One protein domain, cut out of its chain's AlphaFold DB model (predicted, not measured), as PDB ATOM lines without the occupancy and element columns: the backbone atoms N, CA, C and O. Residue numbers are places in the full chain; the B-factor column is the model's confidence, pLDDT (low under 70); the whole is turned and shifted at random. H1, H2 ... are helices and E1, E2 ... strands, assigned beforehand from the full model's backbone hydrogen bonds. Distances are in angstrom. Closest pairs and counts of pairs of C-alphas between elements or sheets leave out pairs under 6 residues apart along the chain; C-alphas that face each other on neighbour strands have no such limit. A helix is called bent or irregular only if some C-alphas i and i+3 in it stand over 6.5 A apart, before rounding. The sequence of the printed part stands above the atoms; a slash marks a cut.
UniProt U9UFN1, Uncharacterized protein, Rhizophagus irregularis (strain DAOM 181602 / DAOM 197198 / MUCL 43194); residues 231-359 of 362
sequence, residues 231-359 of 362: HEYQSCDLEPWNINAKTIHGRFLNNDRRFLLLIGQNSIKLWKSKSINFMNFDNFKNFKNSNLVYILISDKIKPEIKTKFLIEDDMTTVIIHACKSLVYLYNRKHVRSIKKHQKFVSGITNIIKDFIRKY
ATOM      1  N   HIS A 231     269.252 260.187 254.649       70.69
ATOM      2  CA  HIS A 231     268.516 258.939 254.842       70.69
ATOM      3  C   HIS A 231     267.019 259.140 254.644       70.69
ATOM      4  O   HIS A 231     266.432 260.125 255.104       70.69
ATOM      5  N   GLU A 232     266.403 258.176 253.969       71.94
ATOM      6  CA  GLU A 232     264.977 258.164 253.691       71.94
ATOM      7  C   GLU A 232     264.208 257.421 254.779       71.94
ATOM      8  O   GLU A 232     264.482 256.269 255.109       71.94
ATOM      9  N   TYR A 233     263.184 258.077 255.307       70.31
ATOM     10  CA  TYR A 233     262.265 257.511 256.279       70.31
ATOM     11  C   TYR A 233     260.843 257.497 255.730       70.31
ATOM     12  O   TYR A 233     260.418 258.416 255.030       70.31
ATOM     13  N   GLN A 234     260.045 256.508 256.124       69.31
ATOM     14  CA  GLN A 234     258.609 256.562 255.867       69.31
ATOM     15  C   GLN A 234     257.900 257.508 256.846       69.31
ATOM     16  O   GLN A 234     258.034 257.386 258.067       69.31
ATOM     17  N   SER A 235     257.054 258.409 256.329       70.06
ATOM     18  CA  SER A 235     256.342 259.390 257.161       70.06
ATOM     19  C   SER A 235     255.378 258.813 258.182       70.06
ATOM     20  O   SER A 235     255.095 259.476 259.179       70.06
ATOM     21  N   CYS A 236     254.950 257.562 257.997       65.62
ATOM     22  CA  CYS A 236     254.097 256.804 258.915       65.62
ATOM     23  C   CYS A 236     254.563 256.881 260.374       65.62
ATOM     24  O   CYS A 236     253.752 256.877 261.304       65.62
ATOM     25  N   ASP A 237     255.884 256.876 260.560       65.00
ATOM     26  CA  ASP A 237     256.522 256.772 261.864       65.00
ATOM     27  C   ASP A 237     256.898 258.128 262.439       65.00
ATOM     28  O   ASP A 237     256.925 258.297 263.659       65.00
ATOM     29  N   LEU A 238     257.156 259.092 261.560       75.88
ATOM     30  CA  LEU A 238     257.728 260.374 261.929       75.88
ATOM     31  C   LEU A 238     256.671 261.476 262.003       75.88
ATOM     32  O   LEU A 238     256.859 262.427 262.751       75.88
ATOM     33  N   GLU A 239     255.567 261.365 261.267       81.75
ATOM     34  CA  GLU A 239     254.474 262.341 261.188       81.75
ATOM     35  C   GLU A 239     253.120 261.653 261.417       81.75
ATOM     36  O   GLU A 239     252.346 261.462 260.481       81.75
ATOM     37  N   PRO A 240     252.781 261.277 262.666       82.62
ATOM     38  CA  PRO A 240     251.538 260.556 262.956       82.62
ATOM     39  C   PRO A 240     250.259 261.359 262.654       82.62
ATOM     40  O   PRO A 240     249.174 260.783 262.651       82.62
ATOM     41  N   TRP A 241     250.369 262.668 262.418       85.75
ATOM     42  CA  TRP A 241     249.279 263.549 261.979       85.75
ATOM     43  C   TRP A 241     249.034 263.525 260.464       85.75
ATOM     44  O   TRP A 241     248.038 264.087 260.013       85.75
ATOM     45  N   ASN A 242     249.900 262.869 259.686       82.06
ATOM     46  CA  ASN A 242     249.725 262.706 258.247       82.06
ATOM     47  C   ASN A 242     249.133 261.328 257.937       82.06
ATOM     48  O   ASN A 242     249.600 260.290 258.413       82.06
ATOM     49  N   ILE A 243     248.070 261.329 257.132       70.88
ATOM     50  CA  ILE A 243     247.343 260.114 256.740       70.88
ATOM     51  C   ILE A 243     248.110 259.383 255.632       70.88
ATOM     52  O   ILE A 243     248.264 258.164 255.676       70.88
ATOM     53  N   ASN A 244     248.667 260.140 254.683       72.31
ATOM     54  CA  ASN A 244     249.392 259.588 253.547       72.31
ATOM     55  C   ASN A 244     250.863 259.365 253.902       72.31
ATOM     56  O   ASN A 244     251.549 260.276 254.376       72.31
ATOM     57  N   ALA A 245     251.358 258.156 253.637       68.31
ATOM     58  CA  ALA A 245     252.780 257.864 253.710       68.31
ATOM     59  C   ALA A 245     253.499 258.568 252.549       68.31
ATOM     60  O   ALA A 245     253.152 258.357 251.390       68.31
ATOM     61  N   LYS A 246     254.493 259.398 252.857       73.75
ATOM     62  CA  LYS A 246     255.483 259.883 251.890       73.75
ATOM     63  C   LYS A 246     256.871 259.657 252.462       73.75
ATOM     64  O   LYS A 246     257.028 259.515 253.676       73.75
ATOM     65  N   THR A 247     257.857 259.638 251.583       69.62
ATOM     66  CA  THR A 247     259.257 259.642 251.979       69.62
ATOM     67  C   THR A 247     259.600 260.971 252.640       69.62
ATOM     68  O   THR A 247     259.165 262.032 252.191       69.62
ATOM     69  N   ILE A 248     260.334 260.895 253.743       73.56
ATOM     70  CA  ILE A 248     260.885 262.033 254.462       73.56
ATOM     71  C   ILE A 248     262.398 261.914 254.453       73.56
ATOM     72  O   ILE A 248     262.923 260.823 254.667       73.56
ATOM     73  N   HIS A 249     263.084 263.037 254.293       72.25
ATOM     74  CA  HIS A 249     264.536 263.080 254.344       72.25
ATOM     75  C   HIS A 249     265.018 263.520 255.729       72.25
ATOM     76  O   HIS A 249     264.501 264.474 256.325       72.25
ATOM     77  N   GLY A 250     266.002 262.786 256.240       73.31
ATOM     78  CA  GLY A 250     266.755 263.125 257.435       73.31
ATOM     79  C   GLY A 250     268.220 263.351 257.118       73.31
ATOM     80  O   GLY A 250     268.788 262.634 256.297       73.31
ATOM     81  N   ARG A 251     268.822 264.329 257.790       72.50
ATOM     82  CA  ARG A 251     270.239 264.665 257.653       72.50
ATOM     83  C   ARG A 251     270.840 264.995 259.017       72.50
ATOM     84  O   ARG A 251     270.199 265.651 259.842       72.50
ATOM     85  N   PHE A 252     272.072 264.555 259.252       66.25
ATOM     86  CA  PHE A 252     272.848 264.974 260.418       66.25
ATOM     87  C   PHE A 252     273.386 266.393 260.246       66.25
ATOM     88  O   PHE A 252     273.845 266.756 259.170       66.25
ATOM     89  N   LEU A 253     273.319 267.198 261.306       58.72
ATOM     90  CA  LEU A 253     273.788 268.589 261.254       58.72
ATOM     91  C   LEU A 253     275.282 268.751 261.545       58.72
ATOM     92  O   LEU A 253     275.839 269.794 261.235       58.72
ATOM     93  N   ASN A 254     275.915 267.746 262.152       55.31
ATOM     94  CA  ASN A 254     277.303 267.810 262.602       55.31
ATOM     95  C   ASN A 254     277.984 266.456 262.369       55.31
ATOM     96  O   ASN A 254     277.320 265.416 262.448       55.31
ATOM     97  N   ASN A 255     279.310 266.471 262.216       54.09
ATOM     98  CA  ASN A 255     280.148 265.272 262.060       54.09
ATOM     99  C   ASN A 255     280.007 264.284 263.230       54.09
ATOM    100  O   ASN A 255     280.009 263.073 263.028       54.09
ATOM    101  N   ASP A 256     279.733 264.784 264.437       56.66
ATOM    102  CA  ASP A 256     279.477 263.953 265.620       56.66
ATOM    103  C   ASP A 256     278.127 263.204 265.572       56.66
ATOM    104  O   ASP A 256     277.783 262.479 266.510       56.66
ATOM    105  N   ARG A 257     277.296 263.437 264.541       66.31
ATOM    106  CA  ARG A 257     275.975 262.815 264.308       66.31
ATOM    107  C   ARG A 257     275.014 262.869 265.509       66.31
ATOM    108  O   ARG A 257     274.072 262.084 265.618       66.31
ATOM    109  N   ARG A 258     275.202 263.835 266.418       68.31
ATOM    110  CA  ARG A 258     274.379 263.994 267.637       68.31
ATOM    111  C   ARG A 258     273.001 264.584 267.363       68.31
ATOM    112  O   ARG A 258     272.066 264.307 268.118       68.31
ATOM    113  N   PHE A 259     272.891 265.400 266.317       71.56
ATOM    114  CA  PHE A 259     271.679 266.113 265.939       71.56
ATOM    115  C   PHE A 259     271.188 265.649 264.572       71.56
ATOM    116  O   PHE A 259     271.902 265.773 263.579       71.56
ATOM    117  N   LEU A 260     269.959 265.140 264.533       74.31
ATOM    118  CA  LEU A 260     269.275 264.726 263.314       74.31
ATOM    119  C   LEU A 260     268.167 265.728 262.986       74.31
ATOM    120  O   LEU A 260     267.191 265.848 263.736       74.31
ATOM    121  N   LEU A 261     268.309 266.411 261.854       75.56
ATOM    122  CA  LEU A 261     267.270 267.244 261.264       75.56
ATOM    123  C   LEU A 261     266.386 266.382 260.362       75.56
ATOM    124  O   LEU A 261     266.880 265.663 259.497       75.56
ATOM    125  N   LEU A 262     265.072 266.470 260.552       76.69
ATOM    126  CA  LEU A 262     264.068 265.811 259.721       76.69
ATOM    127  C   LEU A 262     263.136 266.862 259.126       76.69
ATOM    128  O   LEU A 262     262.489 267.602 259.874       76.69
ATOM    129  N   ILE A 263     263.031 266.885 257.798       76.38
ATOM    130  CA  ILE A 263     262.123 267.772 257.061       76.38
ATOM    131  C   ILE A 263     261.022 266.917 256.440       76.38
ATOM    132  O   ILE A 263     261.203 266.309 255.390       76.38
ATOM    133  N   GLY A 264     259.902 266.859 257.158       74.88
ATOM    134  CA  GLY A 264     258.656 266.161 256.857       74.88
ATOM    135  C   GLY A 264     257.778 266.815 255.794       74.88
ATOM    136  O   GLY A 264     258.123 267.838 255.207       74.88
ATOM    137  N   GLN A 265     256.593 266.236 255.574       79.31
ATOM    138  CA  GLN A 265     255.609 266.780 254.634       79.31
ATOM    139  C   GLN A 265     255.107 268.156 255.065       79.31
ATOM    140  O   GLN A 265     254.864 269.013 254.225       79.31
ATOM    141  N   ASN A 266     254.910 268.344 256.368       81.75
ATOM    142  CA  ASN A 266     254.407 269.581 256.957       81.75
ATOM    143  C   ASN A 266     255.062 269.850 258.311       81.75
ATOM    144  O   ASN A 266     254.486 270.516 259.173       81.75
ATOM    145  N   SER A 267     256.245 269.283 258.536       81.75
ATOM    146  CA  SER A 267     256.950 269.461 259.789       81.75
ATOM    147  C   SER A 267     258.448 269.516 259.627       81.75
ATOM    148  O   SER A 267     259.021 268.900 258.738       81.75
ATOM    149  N   ILE A 268     259.083 270.233 260.537       81.00
ATOM    150  CA  ILE A 268     260.530 270.301 260.658       81.00
ATOM    151  C   ILE A 268     260.856 269.964 262.096       81.00
ATOM    152  O   ILE A 268     260.242 270.505 263.016       81.00
ATOM    153  N   LYS A 269     261.762 269.012 262.292       80.69
ATOM    154  CA  LYS A 269     262.077 268.458 263.608       80.69
ATOM    155  C   LYS A 269     263.571 268.356 263.783       80.69
ATOM    156  O   LYS A 269     264.253 267.850 262.897       80.69
ATOM    157  N   LEU A 270     264.034 268.725 264.966       80.25
ATOM    158  CA  LEU A 270     265.392 268.454 265.403       80.25
ATOM    159  C   LEU A 270     265.361 267.461 266.552       80.25
ATOM    160  O   LEU A 270     264.659 267.665 267.549       80.25
ATOM    161  N   TRP A 271     266.146 266.402 266.419       77.81
ATOM    162  CA  TRP A 271     266.302 265.398 267.455       77.81
ATOM    163  C   TRP A 271     267.743 265.314 267.916       77.81
ATOM    164  O   TRP A 271     268.656 265.256 267.098       77.81
ATOM    165  N   LYS A 272     267.934 265.238 269.233       76.50
ATOM    166  CA  LYS A 272     269.241 265.044 269.861       76.50
ATOM    167  C   LYS A 272     269.351 263.632 270.416       76.50
ATOM    168  O   LYS A 272     268.462 263.185 271.145       76.50
ATOM    169  N   SER A 273     270.426 262.927 270.085       72.31
ATOM    170  CA  SER A 273     270.735 261.619 270.671       72.31
ATOM    171  C   SER A 273     270.912 261.716 272.193       72.31
ATOM    172  O   SER A 273     271.484 262.678 272.703       72.31
ATOM    173  N   LYS A 274     270.439 260.700 272.927       71.00
ATOM    174  CA  LYS A 274     270.749 260.489 274.353       71.00
ATOM    175  C   LYS A 274     272.073 259.746 274.559       71.00
ATOM    176  O   LYS A 274     272.633 259.819 275.645       71.00
ATOM    177  N   SER A 275     272.537 259.002 273.553       64.12
ATOM    178  CA  SER A 275     273.802 258.257 273.592       64.12
ATOM    179  C   SER A 275     274.954 259.127 273.100       64.12
ATOM    180  O   SER A 275     274.804 259.812 272.084       64.12
ATOM    181  N   ILE A 276     276.091 259.046 273.797       53.78
ATOM    182  CA  ILE A 276     277.378 259.642 273.402       53.78
ATOM    183  C   ILE A 276     277.986 258.859 272.225       53.78
ATOM    184  O   ILE A 276     278.533 259.461 271.311       53.78
ATOM    185  N   ASN A 277     277.799 257.534 272.193       51.81
ATOM    186  CA  ASN A 277     278.261 256.678 271.102       51.81
ATOM    187  C   ASN A 277     277.132 256.523 270.085       51.81
ATOM    188  O   ASN A 277     276.186 255.752 270.297       51.81
ATOM    189  N   PHE A 278     277.194 257.304 269.012       54.06
ATOM    190  CA  PHE A 278     276.209 257.281 267.943       54.06
ATOM    191  C   PHE A 278     276.799 256.604 266.697       54.06
ATOM    192  O   PHE A 278     277.800 257.066 266.168       54.06
ATOM    193  N   MET A 279     276.194 255.500 266.240       55.44
ATOM    194  CA  MET A 279     276.718 254.707 265.118       55.44
ATOM    195  C   MET A 279     276.103 255.104 263.767       55.44
ATOM    196  O   MET A 279     276.843 255.324 262.811       55.44
ATOM    197  N   ASN A 280     274.773 255.224 263.658       63.94
ATOM    198  CA  ASN A 280     274.082 255.487 262.382       63.94
ATOM    199  C   ASN A 280     272.579 255.828 262.563       63.94
ATOM    200  O   ASN A 280     272.054 255.858 263.678       63.94
ATOM    201  N   PHE A 281     271.864 256.059 261.453       66.31
ATOM    202  CA  PHE A 281     270.419 256.346 261.405       66.31
ATOM    203  C   PHE A 281     269.528 255.290 262.096       66.31
ATOM    204  O   PHE A 281     268.419 255.625 262.528       66.31
ATOM    205  N   ASP A 282     270.007 254.053 262.282       64.31
ATOM    206  CA  ASP A 282     269.267 252.989 262.976       64.31
ATOM    207  C   ASP A 282     269.043 253.301 264.461       64.31
ATOM    208  O   ASP A 282     268.036 252.889 265.043       64.31
ATOM    209  N   ASN A 283     269.907 254.117 265.074       61.09
ATOM    210  CA  ASN A 283     269.728 254.578 266.454       61.09
ATOM    211  C   ASN A 283     268.503 255.494 266.633       61.09
ATOM    212  O   ASN A 283     268.004 255.650 267.753       61.09
ATOM    213  N   PHE A 284     267.982 256.076 265.546       64.31
ATOM    214  CA  PHE A 284     266.735 256.847 265.560       64.31
ATOM    215  C   PHE A 284     265.484 255.990 265.364       64.31
ATOM    216  O   PHE A 284     264.370 256.512 265.484       64.31
ATOM    217  N   LYS A 285     265.614 254.673 265.150       61.00
ATOM    218  CA  LYS A 285     264.467 253.772 264.990       61.00
ATOM    219  C   LYS A 285     263.586 253.843 266.245       61.00
ATOM    220  O   LYS A 285     263.964 253.433 267.341       61.00
ATOM    221  N   ASN A 286     262.391 254.415 266.086       60.22
ATOM    222  CA  ASN A 286     261.394 254.697 267.131       60.22
ATOM    223  C   ASN A 286     261.703 255.836 268.124       60.22
ATOM    224  O   ASN A 286     260.945 256.007 269.089       60.22
ATOM    225  N   PHE A 287     262.761 256.632 267.933       65.62
ATOM    226  CA  PHE A 287     263.111 257.782 268.789       65.62
ATOM    227  C   PHE A 287     263.203 257.469 270.293       65.62
ATOM    228  O   PHE A 287     262.865 258.302 271.137       65.62
ATOM    229  N   LYS A 288     263.486 256.221 270.679       66.88
ATOM    230  CA  LYS A 288     263.509 255.823 272.101       66.88
ATOM    231  C   LYS A 288     264.729 256.426 272.809       66.88
ATOM    232  O   LYS A 288     264.627 256.891 273.948       66.88
ATOM    233  N   ASN A 289     265.831 256.516 272.069       68.56
ATOM    234  CA  ASN A 289     267.135 256.982 272.529       68.56
ATOM    235  C   ASN A 289     267.438 258.424 272.094       68.56
ATOM    236  O   ASN A 289     268.598 258.806 272.001       68.56
ATOM    237  N   SER A 290     266.411 259.231 271.831       74.81
ATOM    238  CA  SER A 290     266.563 260.620 271.399       74.81
ATOM    239  C   SER A 290     265.559 261.533 272.095       74.81
ATOM    240  O   SER A 290     264.452 261.110 272.436       74.81
ATOM    241  N   ASN A 291     265.943 262.788 272.286       78.12
ATOM    242  CA  ASN A 291     265.080 263.853 272.773       78.12
ATOM    243  C   ASN A 291     264.641 264.724 271.597       78.12
ATOM    244  O   ASN A 291     265.462 265.069 270.743       78.12
ATOM    245  N   LEU A 292     263.349 265.050 271.547       79.38
ATOM    246  CA  LEU A 292     262.858 266.078 270.637       79.38
ATOM    247  C   LEU A 292     263.337 267.419 271.178       79.38
ATOM    248  O   LEU A 292     263.118 267.720 272.348       79.38
ATOM    249  N   VAL A 293     264.012 268.174 270.327       78.94
ATOM    250  CA  VAL A 293     264.697 269.407 270.708       78.94
ATOM    251  C   VAL A 293     264.040 270.626 270.075       78.94
ATOM    252  O   VAL A 293     263.893 271.655 270.719       78.94
ATOM    253  N   TYR A 294     263.588 270.484 268.835       80.06
ATOM    254  CA  TYR A 294     262.847 271.518 268.134       80.06
ATOM    255  C   TYR A 294     261.769 270.868 267.282       80.06
ATOM    256  O   TYR A 294     261.972 269.787 266.715       80.06
ATOM    257  N   ILE A 295     260.627 271.540 267.171       82.44
ATOM    258  CA  ILE A 295     259.606 271.170 266.208       82.44
ATOM    259  C   ILE A 295     258.845 272.390 265.706       82.44
ATOM    260  O   ILE A 295     258.468 273.280 266.467       82.44
ATOM    261  N   LEU A 296     258.558 272.365 264.414       83.69
ATOM    262  CA  LEU A 296     257.574 273.209 263.768       83.69
ATOM    263  C   LEU A 296     256.651 272.311 262.951       83.69
ATOM    264  O   LEU A 296     257.131 271.502 262.159       83.69
ATOM    265  N   ILE A 297     255.339 272.455 263.122       85.25
ATOM    266  CA  ILE A 297     254.332 271.800 262.284       85.25
ATOM    267  C   ILE A 297     253.455 272.877 261.652       85.25
ATOM    268  O   ILE A 297     252.895 273.725 262.346       85.25
ATOM    269  N   SER A 298     253.358 272.867 260.325       80.44
ATOM    270  CA  SER A 298     252.557 273.820 259.566       80.44
ATOM    271  C   SER A 298     252.251 273.291 258.171       80.44
ATOM    272  O   SER A 298     253.161 272.909 257.442       80.44
ATOM    273  N   ASP A 299     250.989 273.381 257.745       79.88
ATOM    274  CA  ASP A 299     250.581 273.054 256.367       79.88
ATOM    275  C   ASP A 299     251.193 274.006 255.319       79.88
ATOM    276  O   ASP A 299     251.115 273.751 254.121       79.88
ATOM    277  N   LYS A 300     251.814 275.110 255.762       75.12
ATOM    278  CA  LYS A 300     252.550 276.040 254.894       75.12
ATOM    279  C   LYS A 300     253.950 275.538 254.530       75.12
ATOM    280  O   LYS A 300     254.555 276.090 253.613       75.12
ATOM    281  N   ILE A 301     254.474 274.529 255.232       69.75
ATOM    282  CA  ILE A 301     255.765 273.917 254.902       69.75
ATOM    283  C   ILE A 301     255.588 273.126 253.606       69.75
ATOM    284  O   ILE A 301     254.768 272.215 253.538       69.75
ATOM    285  N   LYS A 302     256.351 273.488 252.569       59.34
ATOM    286  CA  LYS A 302     256.381 272.762 251.296       59.34
ATOM    287  C   LYS A 302     257.701 271.989 251.189       59.34
ATOM    288  O   LYS A 302     258.744 272.636 251.156       59.34
ATOM    289  N   PRO A 303     257.683 270.647 251.085       53.97
ATOM    290  CA  PRO A 303     258.906 269.835 251.039       53.97
ATOM    291  C   PRO A 303     259.758 270.079 249.781       53.97
ATOM    292  O   PRO A 303     260.969 269.895 249.810       53.97
ATOM    293  N   GLU A 304     259.143 270.536 248.686       48.84
ATOM    294  CA  GLU A 304     259.821 270.865 247.419       48.84
ATOM    295  C   GLU A 304     260.648 272.158 247.498       48.84
ATOM    296  O   GLU A 304     261.555 272.376 246.697       48.84
ATOM    297  N   ILE A 305     260.394 272.994 248.510       46.53
ATOM    298  CA  ILE A 305     261.214 274.159 248.818       46.53
ATOM    299  C   ILE A 305     262.389 273.658 249.675       46.53
ATOM    300  O   ILE A 305     262.465 273.893 250.875       46.53
ATOM    301  N   LYS A 306     263.335 272.954 249.034       45.06
ATOM    302  CA  LYS A 306     264.653 272.574 249.595       45.06
ATOM    303  C   LYS A 306     265.497 273.787 250.031       45.06
ATOM    304  O   LYS A 306     266.637 273.634 250.463       45.06
ATOM    305  N   THR A 307     264.992 275.009 249.871       38.56
ATOM    306  CA  THR A 307     265.748 276.229 250.124       38.56
ATOM    307  C   THR A 307     265.873 276.455 251.622       38.56
ATOM    308  O   THR A 307     264.917 276.881 252.265       38.56
ATOM    309  N   LYS A 308     267.073 276.175 252.140       44.50
ATOM    310  CA  LYS A 308     267.664 276.801 253.329       44.50
ATOM    311  C   LYS A 308     266.635 277.101 254.423       44.50
ATOM    312  O   LYS A 308     266.300 278.261 254.665       44.50
ATOM    313  N   PHE A 309     266.100 276.061 255.062       43.41
ATOM    314  CA  PHE A 309     265.339 276.284 256.283       43.41
ATOM    315  C   PHE A 309     266.315 276.714 257.377       43.41
ATOM    316  O   PHE A 309     266.971 275.890 258.007       43.41
ATOM    317  N   LEU A 310     266.425 278.025 257.545       44.66
ATOM    318  CA  LEU A 310     267.180 278.658 258.607       44.66
ATOM    319  C   LEU A 310     266.323 278.592 259.870       44.66
ATOM    320  O   LEU A 310     265.324 279.301 259.990       44.66
ATOM    321  N   ILE A 311     266.688 277.708 260.798       48.62
ATOM    322  CA  ILE A 311     266.193 277.825 262.170       48.62
ATOM    323  C   ILE A 311     266.925 279.025 262.759       48.62
ATOM    324  O   ILE A 311     268.113 278.937 263.065       48.62
ATOM    325  N   GLU A 312     266.233 280.156 262.880       46.91
ATOM    326  CA  GLU A 312     266.691 281.209 263.775       46.91
ATOM    327  C   GLU A 312     266.649 280.631 265.190       46.91
ATOM    328  O   GLU A 312     265.572 280.367 265.725       46.91
ATOM    329  N   ASP A 313     267.826 280.370 265.765       49.12
ATOM    330  CA  ASP A 313     267.990 279.820 267.117       49.12
ATOM    331  C   ASP A 313     267.769 280.896 268.194       49.12
ATOM    332  O   ASP A 313     268.552 281.116 269.120       49.12
ATOM    333  N   ASP A 314     266.702 281.658 267.988       60.28
ATOM    334  CA  ASP A 314     266.146 282.575 268.955       60.28
ATOM    335  C   ASP A 314     265.106 281.821 269.795       60.28
ATOM    336  O   ASP A 314     264.207 281.144 269.282       60.28
ATOM    337  N   MET A 315     265.227 281.937 271.114       64.69
ATOM    338  CA  MET A 315     264.414 281.183 272.066       64.69
ATOM    339  C   MET A 315     262.928 281.480 271.946       64.69
ATOM    340  O   MET A 315     262.100 280.569 272.043       64.69
ATOM    341  N   THR A 316     262.585 282.740 271.689       67.19
ATOM    342  CA  THR A 316     261.203 283.146 271.461       67.19
ATOM    343  C   THR A 316     260.647 282.421 270.238       67.19
ATOM    344  O   THR A 316     259.538 281.885 270.286       67.19
ATOM    345  N   THR A 317     261.442 282.285 269.178       70.81
ATOM    346  CA  THR A 317     261.071 281.534 267.972       70.81
ATOM    347  C   THR A 317     260.864 280.042 268.249       70.81
ATOM    348  O   THR A 317     259.833 279.485 267.853       70.81
ATOM    349  N   VAL A 318     261.776 279.392 268.983       72.44
ATOM    350  CA  VAL A 318     261.655 277.969 269.360       72.44
ATOM    351  C   VAL A 318     260.363 277.710 270.141       72.44
ATOM    352  O   VAL A 318     259.625 276.768 269.830       72.44
ATOM    353  N   ILE A 319     260.041 278.565 271.114       79.69
ATOM    354  CA  ILE A 319     258.834 278.426 271.939       79.69
ATOM    355  C   ILE A 319     257.567 278.745 271.153       79.69
ATOM    356  O   ILE A 319     256.595 277.991 271.236       79.69
ATOM    357  N   ILE A 320     257.574 279.783 270.316       80.19
ATOM    358  CA  ILE A 320     256.457 280.074 269.410       80.19
ATOM    359  C   ILE A 320     256.180 278.869 268.504       80.19
ATOM    360  O   ILE A 320     255.019 278.501 268.307       80.19
ATOM    361  N   HIS A 321     257.217 278.233 267.959       84.44
ATOM    362  CA  HIS A 321     257.071 277.054 267.105       84.44
ATOM    363  C   HIS A 321     256.567 275.831 267.874       84.44
ATOM    364  O   HIS A 321     255.666 275.142 267.385       84.44
ATOM    365  N   ALA A 322     257.054 275.604 269.097       84.81
ATOM    366  CA  ALA A 322     256.552 274.562 269.987       84.81
ATOM    367  C   ALA A 322     255.054 274.754 270.292       84.81
ATOM    368  O   ALA A 322     254.252 273.841 270.075       84.81
ATOM    369  N   CYS A 323     254.646 275.960 270.697       86.38
ATOM    370  CA  CYS A 323     253.251 276.305 270.978       86.38
ATOM    371  C   CYS A 323     252.360 276.157 269.736       86.38
ATOM    372  O   CYS A 323     251.323 275.493 269.794       86.38
ATOM    373  N   LYS A 324     252.778 276.697 268.582       88.12
ATOM    374  CA  LYS A 324     252.056 276.535 267.305       88.12
ATOM    375  C   LYS A 324     251.899 275.062 266.924       88.12
ATOM    376  O   LYS A 324     250.835 274.665 266.456       88.12
ATOM    377  N   SER A 325     252.924 274.247 267.162       88.81
ATOM    378  CA  SER A 325     252.887 272.808 266.890       88.81
ATOM    379  C   SER A 325     251.920 272.072 267.819       88.81
ATOM    380  O   SER A 325     251.198 271.194 267.353       88.81
ATOM    381  N   LEU A 326     251.832 272.442 269.103       90.88
ATOM    382  CA  LEU A 326     250.809 271.898 270.009       90.88
ATOM    383  C   LEU A 326     249.395 272.253 269.551       90.88
ATOM    384  O   LEU A 326     248.541 271.372 269.504       90.88
ATOM    385  N   VAL A 327     249.156 273.511 269.164       89.81
ATOM    386  CA  VAL A 327     247.859 273.948 268.618       89.81
ATOM    387  C   VAL A 327     247.517 273.163 267.351       89.81
ATOM    388  O   VAL A 327     246.396 272.675 267.204       89.81
ATOM    389  N   TYR A 328     248.490 272.981 266.457       89.56
ATOM    390  CA  TYR A 328     248.317 272.173 265.253       89.56
ATOM    391  C   TYR A 328     247.900 270.734 265.591       89.56
ATOM    392  O   TYR A 328     246.942 270.206 265.024       89.56
ATOM    393  N   LEU A 329     248.603 270.105 266.536       88.44
ATOM    394  CA  LEU A 329     248.328 268.738 266.973       88.44
ATOM    395  C   LEU A 329     246.956 268.610 267.638       88.44
ATOM    396  O   LEU A 329     246.252 267.645 267.359       88.44
ATOM    397  N   TYR A 330     246.562 269.588 268.453       86.50
ATOM    398  CA  TYR A 330     245.252 269.631 269.100       86.50
ATOM    399  C   TYR A 330     244.105 269.711 268.081       86.50
ATOM    400  O   TYR A 330     243.099 269.017 268.212       86.50
ATOM    401  N   ASN A 331     244.274 270.505 267.019       85.06
ATOM    402  CA  ASN A 331     243.248 270.694 265.992       85.06
ATOM    403  C   ASN A 331     243.088 269.485 265.045       85.06
ATOM    404  O   ASN A 331     242.075 269.367 264.347       85.06
ATOM    405  N   ARG A 332     244.057 268.562 264.999       80.75
ATOM    406  CA  ARG A 332     244.009 267.364 264.145       80.75
ATOM    407  C   ARG A 332     243.211 266.238 264.812       80.75
ATOM    408  O   ARG A 332     243.737 265.457 265.595       80.75
ATOM    409  N   LYS A 333     241.947 266.093 264.402       65.12
ATOM    410  CA  LYS A 333     241.019 265.049 264.894       65.12
ATOM    411  C   LYS A 333     241.385 263.613 264.488       65.12
ATOM    412  O   LYS A 333     240.965 262.671 265.151       65.12
ATOM    413  N   HIS A 334     242.154 263.435 263.413       70.19
ATOM    414  CA  HIS A 334     242.553 262.119 262.909       70.19
ATOM    415  C   HIS A 334     244.073 261.981 262.915       70.19
ATOM    416  O   HIS A 334     244.779 262.767 262.284       70.19
ATOM    417  N   VAL A 335     244.560 260.958 263.617       77.56
ATOM    418  CA  VAL A 335     245.980 260.606 263.701       77.56
ATOM    419  C   VAL A 335     246.154 259.119 263.433       77.56
ATOM    420  O   VAL A 335     245.364 258.295 263.886       77.56
ATOM    421  N   ARG A 336     247.216 258.759 262.712       73.50
ATOM    422  CA  ARG A 336     247.508 257.372 262.328       73.50
ATOM    423  C   ARG A 336     247.910 256.503 263.523       73.50
ATOM    424  O   ARG A 336     247.749 255.289 263.497       73.50
ATOM    425  N   SER A 337     248.457 257.116 264.575       79.75
ATOM    426  CA  SER A 337     248.830 256.430 265.813       79.75
ATOM    427  C   SER A 337     248.714 257.363 267.016       79.75
ATOM    428  O   SER A 337     249.523 258.280 267.178       79.75
ATOM    429  N   ILE A 338     247.748 257.082 267.896       80.31
ATOM    430  CA  ILE A 338     247.525 257.830 269.145       80.31
ATOM    431  C   ILE A 338     248.773 257.783 270.036       80.31
ATOM    432  O   ILE A 338     249.226 258.813 270.527       80.31
ATOM    433  N   LYS A 339     249.396 256.605 270.176       82.06
ATOM    434  CA  LYS A 339     250.618 256.422 270.974       82.06
ATOM    435  C   LYS A 339     251.775 257.294 270.475       82.06
ATOM    436  O   LYS A 339     252.472 257.915 271.275       82.06
ATOM    437  N   LYS A 340     251.993 257.361 269.154       79.62
ATOM    438  CA  LYS A 340     253.040 258.221 268.570       79.62
ATOM    439  C   LYS A 340     252.682 259.698 268.713       79.62
ATOM    440  O   LYS A 340     253.549 260.486 269.068       79.62
ATOM    441  N   HIS A 341     251.419 260.060 268.502       84.00
ATOM    442  CA  HIS A 341     250.937 261.425 268.701       84.00
ATOM    443  C   HIS A 341     251.185 261.917 270.139       84.00
ATOM    444  O   HIS A 341     251.802 262.962 270.326       84.00
ATOM    445  N   GLN A 342     250.822 261.123 271.152       84.00
ATOM    446  CA  GLN A 342     251.079 261.440 272.563       84.00
ATOM    447  C   GLN A 342     252.570 261.617 272.870       84.00
ATOM    448  O   GLN A 342     252.939 262.497 273.643       84.00
ATOM    449  N   LYS A 343     253.445 260.824 272.236       83.44
ATOM    450  CA  LYS A 343     254.898 260.981 272.380       83.44
ATOM    451  C   LYS A 343     255.378 262.349 271.886       83.44
ATOM    452  O   LYS A 343     256.223 262.955 272.540       83.44
ATOM    453  N   PHE A 344     254.842 262.843 270.770       86.62
ATOM    454  CA  PHE A 344     255.154 264.188 270.283       86.62
ATOM    455  C   PHE A 344     254.606 265.264 271.211       86.62
ATOM    456  O   PHE A 344     255.365 266.146 271.586       86.62
ATOM    457  N   VAL A 345     253.347 265.156 271.647       87.69
ATOM    458  CA  VAL A 345     252.770 266.093 272.626       87.69
ATOM    459  C   VAL A 345     253.655 266.169 273.872       87.69
ATOM    460  O   VAL A 345     254.084 267.254 274.243       87.69
ATOM    461  N   SER A 346     254.033 265.023 274.447       84.75
ATOM    462  CA  SER A 346     254.935 264.968 275.604       84.75
ATOM    463  C   SER A 346     256.310 265.577 275.318       84.75
ATOM    464  O   SER A 346     256.818 266.326 276.149       84.75
ATOM    465  N   GLY A 347     256.904 265.299 274.153       83.38
ATOM    466  CA  GLY A 347     258.181 265.891 273.750       83.38
ATOM    467  C   GLY A 347     258.116 267.416 273.660       83.38
ATOM    468  O   GLY A 347     258.993 268.093 274.183       83.38
ATOM    469  N   ILE A 348     257.050 267.960 273.070       86.25
ATOM    470  CA  ILE A 348     256.862 269.410 272.938       86.25
ATOM    471  C   ILE A 348     256.591 270.058 274.292       86.25
ATOM    472  O   ILE A 348     257.163 271.097 274.609       86.25
ATOM    473  N   THR A 349     255.767 269.423 275.126       85.31
ATOM    474  CA  THR A 349     255.545 269.877 276.499       85.31
ATOM    475  C   THR A 349     256.851 269.919 277.287       85.31
ATOM    476  O   THR A 349     257.044 270.848 278.062       85.31
ATOM    477  N   ASN A 350     257.759 268.959 277.088       82.75
ATOM    478  CA  ASN A 350     259.061 268.977 277.751       82.75
ATOM    479  C   ASN A 350     259.934 270.145 277.278       82.75
ATOM    480  O   ASN A 350     260.536 270.786 278.128       82.75
ATOM    481  N   ILE A 351     259.936 270.485 275.980       80.38
ATOM    482  CA  ILE A 351     260.633 271.682 275.465       80.38
ATOM    483  C   ILE A 351     260.133 272.944 276.185       80.38
ATOM    484  O   ILE A 351     260.929 273.737 276.683       80.38
ATOM    485  N   ILE A 352     258.811 273.105 276.297       82.50
ATOM    486  CA  ILE A 352     258.199 274.272 276.952       82.50
ATOM    487  C   ILE A 352     258.482 274.277 278.463       82.50
ATOM    488  O   ILE A 352     258.814 275.315 279.027       82.50
ATOM    489  N   LYS A 353     258.384 273.125 279.137       80.75
ATOM    490  CA  LYS A 353     258.693 273.008 280.572       80.75
ATOM    491  C   LYS A 353     260.156 273.305 280.870       80.75
ATOM    492  O   LYS A 353     260.443 273.980 281.854       80.75
ATOM    493  N   ASP A 354     261.064 272.798 280.043       75.12
ATOM    494  CA  ASP A 354     262.492 273.063 280.183       75.12
ATOM    495  C   ASP A 354     262.783 274.555 280.019       75.12
ATOM    496  O   ASP A 354     263.596 275.081 280.776       75.12
ATOM    497  N   PHE A 355     262.076 275.240 279.115       71.75
ATOM    498  CA  PHE A 355     262.145 276.692 278.969       71.75
ATOM    499  C   PHE A 355     261.666 277.437 280.212       71.75
ATOM    500  O   PHE A 355     262.450 278.174 280.793       71.75
ATOM    501  N   ILE A 356     260.440 277.179 280.674       75.50
ATOM    502  CA  ILE A 356     259.880 277.838 281.869       75.50
ATOM    503  C   ILE A 356     260.786 277.616 283.088       75.50
ATOM    504  O   ILE A 356     261.003 278.519 283.887       75.50
ATOM    505  N   ARG A 357     261.352 276.411 283.235       71.38
ATOM    506  CA  ARG A 357     262.271 276.103 284.337       71.38
ATOM    507  C   ARG A 357     263.577 276.894 284.252       71.38
ATOM    508  O   ARG A 357     264.133 277.237 285.289       71.38
ATOM    509  N   LYS A 358     264.111 277.094 283.046       63.19
ATOM    510  CA  LYS A 358     265.390 277.786 282.829       63.19
ATOM    511  C   LYS A 358     265.250 279.306 282.827       63.19
ATOM    512  O   LYS A 358     266.195 279.983 283.209       63.19
ATOM    513  N   TYR A 359     264.091 279.813 282.422       63.75
ATOM    514  CA  TYR A 359     263.811 281.236 282.265       63.75
ATOM    515  C   TYR A 359     262.453 281.575 282.897       63.75
ATOM    516  O   TYR A 359     261.511 281.870 282.172       63.75
TER     517      TYR A 359
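AT A GLANCE: This is residues 231 to 359 of the 362 residues of an uncharacterized protein of Rhizophagus irregularis (strain DAOM 181602 / DAOM 197198 / MUCL 43194) (UniProt U9UFN1). A five-stranded sheet, strongly twisted and curled like an open half barrel, has a hairpin of two long helices, H3 and H4, packed beside its edge strand E5. The short helix H2 lies at the open side of the curl, near both edge strands, and the smaller H1 follows E1 at the same open side. The printed part has 129 residues, in the order E1 H1 E2 E3 E4 H2 E5 H3 H4, and its class is mixed, helices and strands. The sheet's order is E1 E2 E3 E4 E5, antiparallel throughout. The whole is compact, with a radius of gyration of the C-alphas of 14.1 A and spans of 38 by 38 by 32 A.

IN THESE COORDINATES: E1 is residues 231 to 234, beginning at C-alpha 231 (268.516, 258.939, 254.842), and H1 is residues 235 to 238. E2, residues 247 to 252, is 16.9 A long; E3 is residues 259 to 263. E4, residues 267 to 273, measures 19.2 A. H2, residues 281 to 287, is irregular: C-alphas 283 and 286 are 8.4 A apart. E5, residues 290 to 297, is 18.9 A long and bends by 62 degrees at residue 294. H3, residues 315 to 331, begins at C-alpha 315 (264.414, 281.183, 272.066) and spans 24.4 A. H4, residues 338 to 358, spans 30.1 A and ends at C-alpha 358 (265.390, 277.786, 282.829).

HOW THE PARTS SIT: E1 pairs with E2 through N 233 and O 248, 2.8 A. E2, E3 and E4 form a meander, each strand the antiparallel neighbour of the one before, with N 251 and O 261 at 2.9 A and N 262 and O 269 at 2.8 A; E2 and E3, and E3 and E4, are hairpins. E4 and E5 are antiparallel neighbours, with N 268 and O 296 within hydrogen-bond range at 2.8 A. H1 only grazes the sheet. H2 is on the sheet, over none of its strands, at a height of 4.3 A, only just above the sheet's level. H3 is on the sheet, at the sheet's level; its closest C-alphas to E5 are those of Ser 325 and Ile 297, 4.9 A. H4 only grazes the sheet with residues 343 to 351. H3 and H4, a helical hairpin, touch at a shallow tilt of 29 degrees, opposite ways, closest at the C-alphas of Ala 322 and Ile 348, 5.9 A. Every O i to N i+4 pair is within hydrogen-bond range in H3 and H4; in H2 it is 0 of 3, beside 3 of 4 O i to N i+3 pairs, and H1 is too short for an i+4 pair.

THE WHOLE: The C-alphas farthest apart, of Asn 255 and Lys 333, are 39.2 A apart. The printed part has no cut. The link from E5 to H3, residues 298 to 314, is long. Mean pLDDT of the printed part is 72.0; 46 residues are under 70, among them 252 to 258, 275 to 289 and 301 to 316.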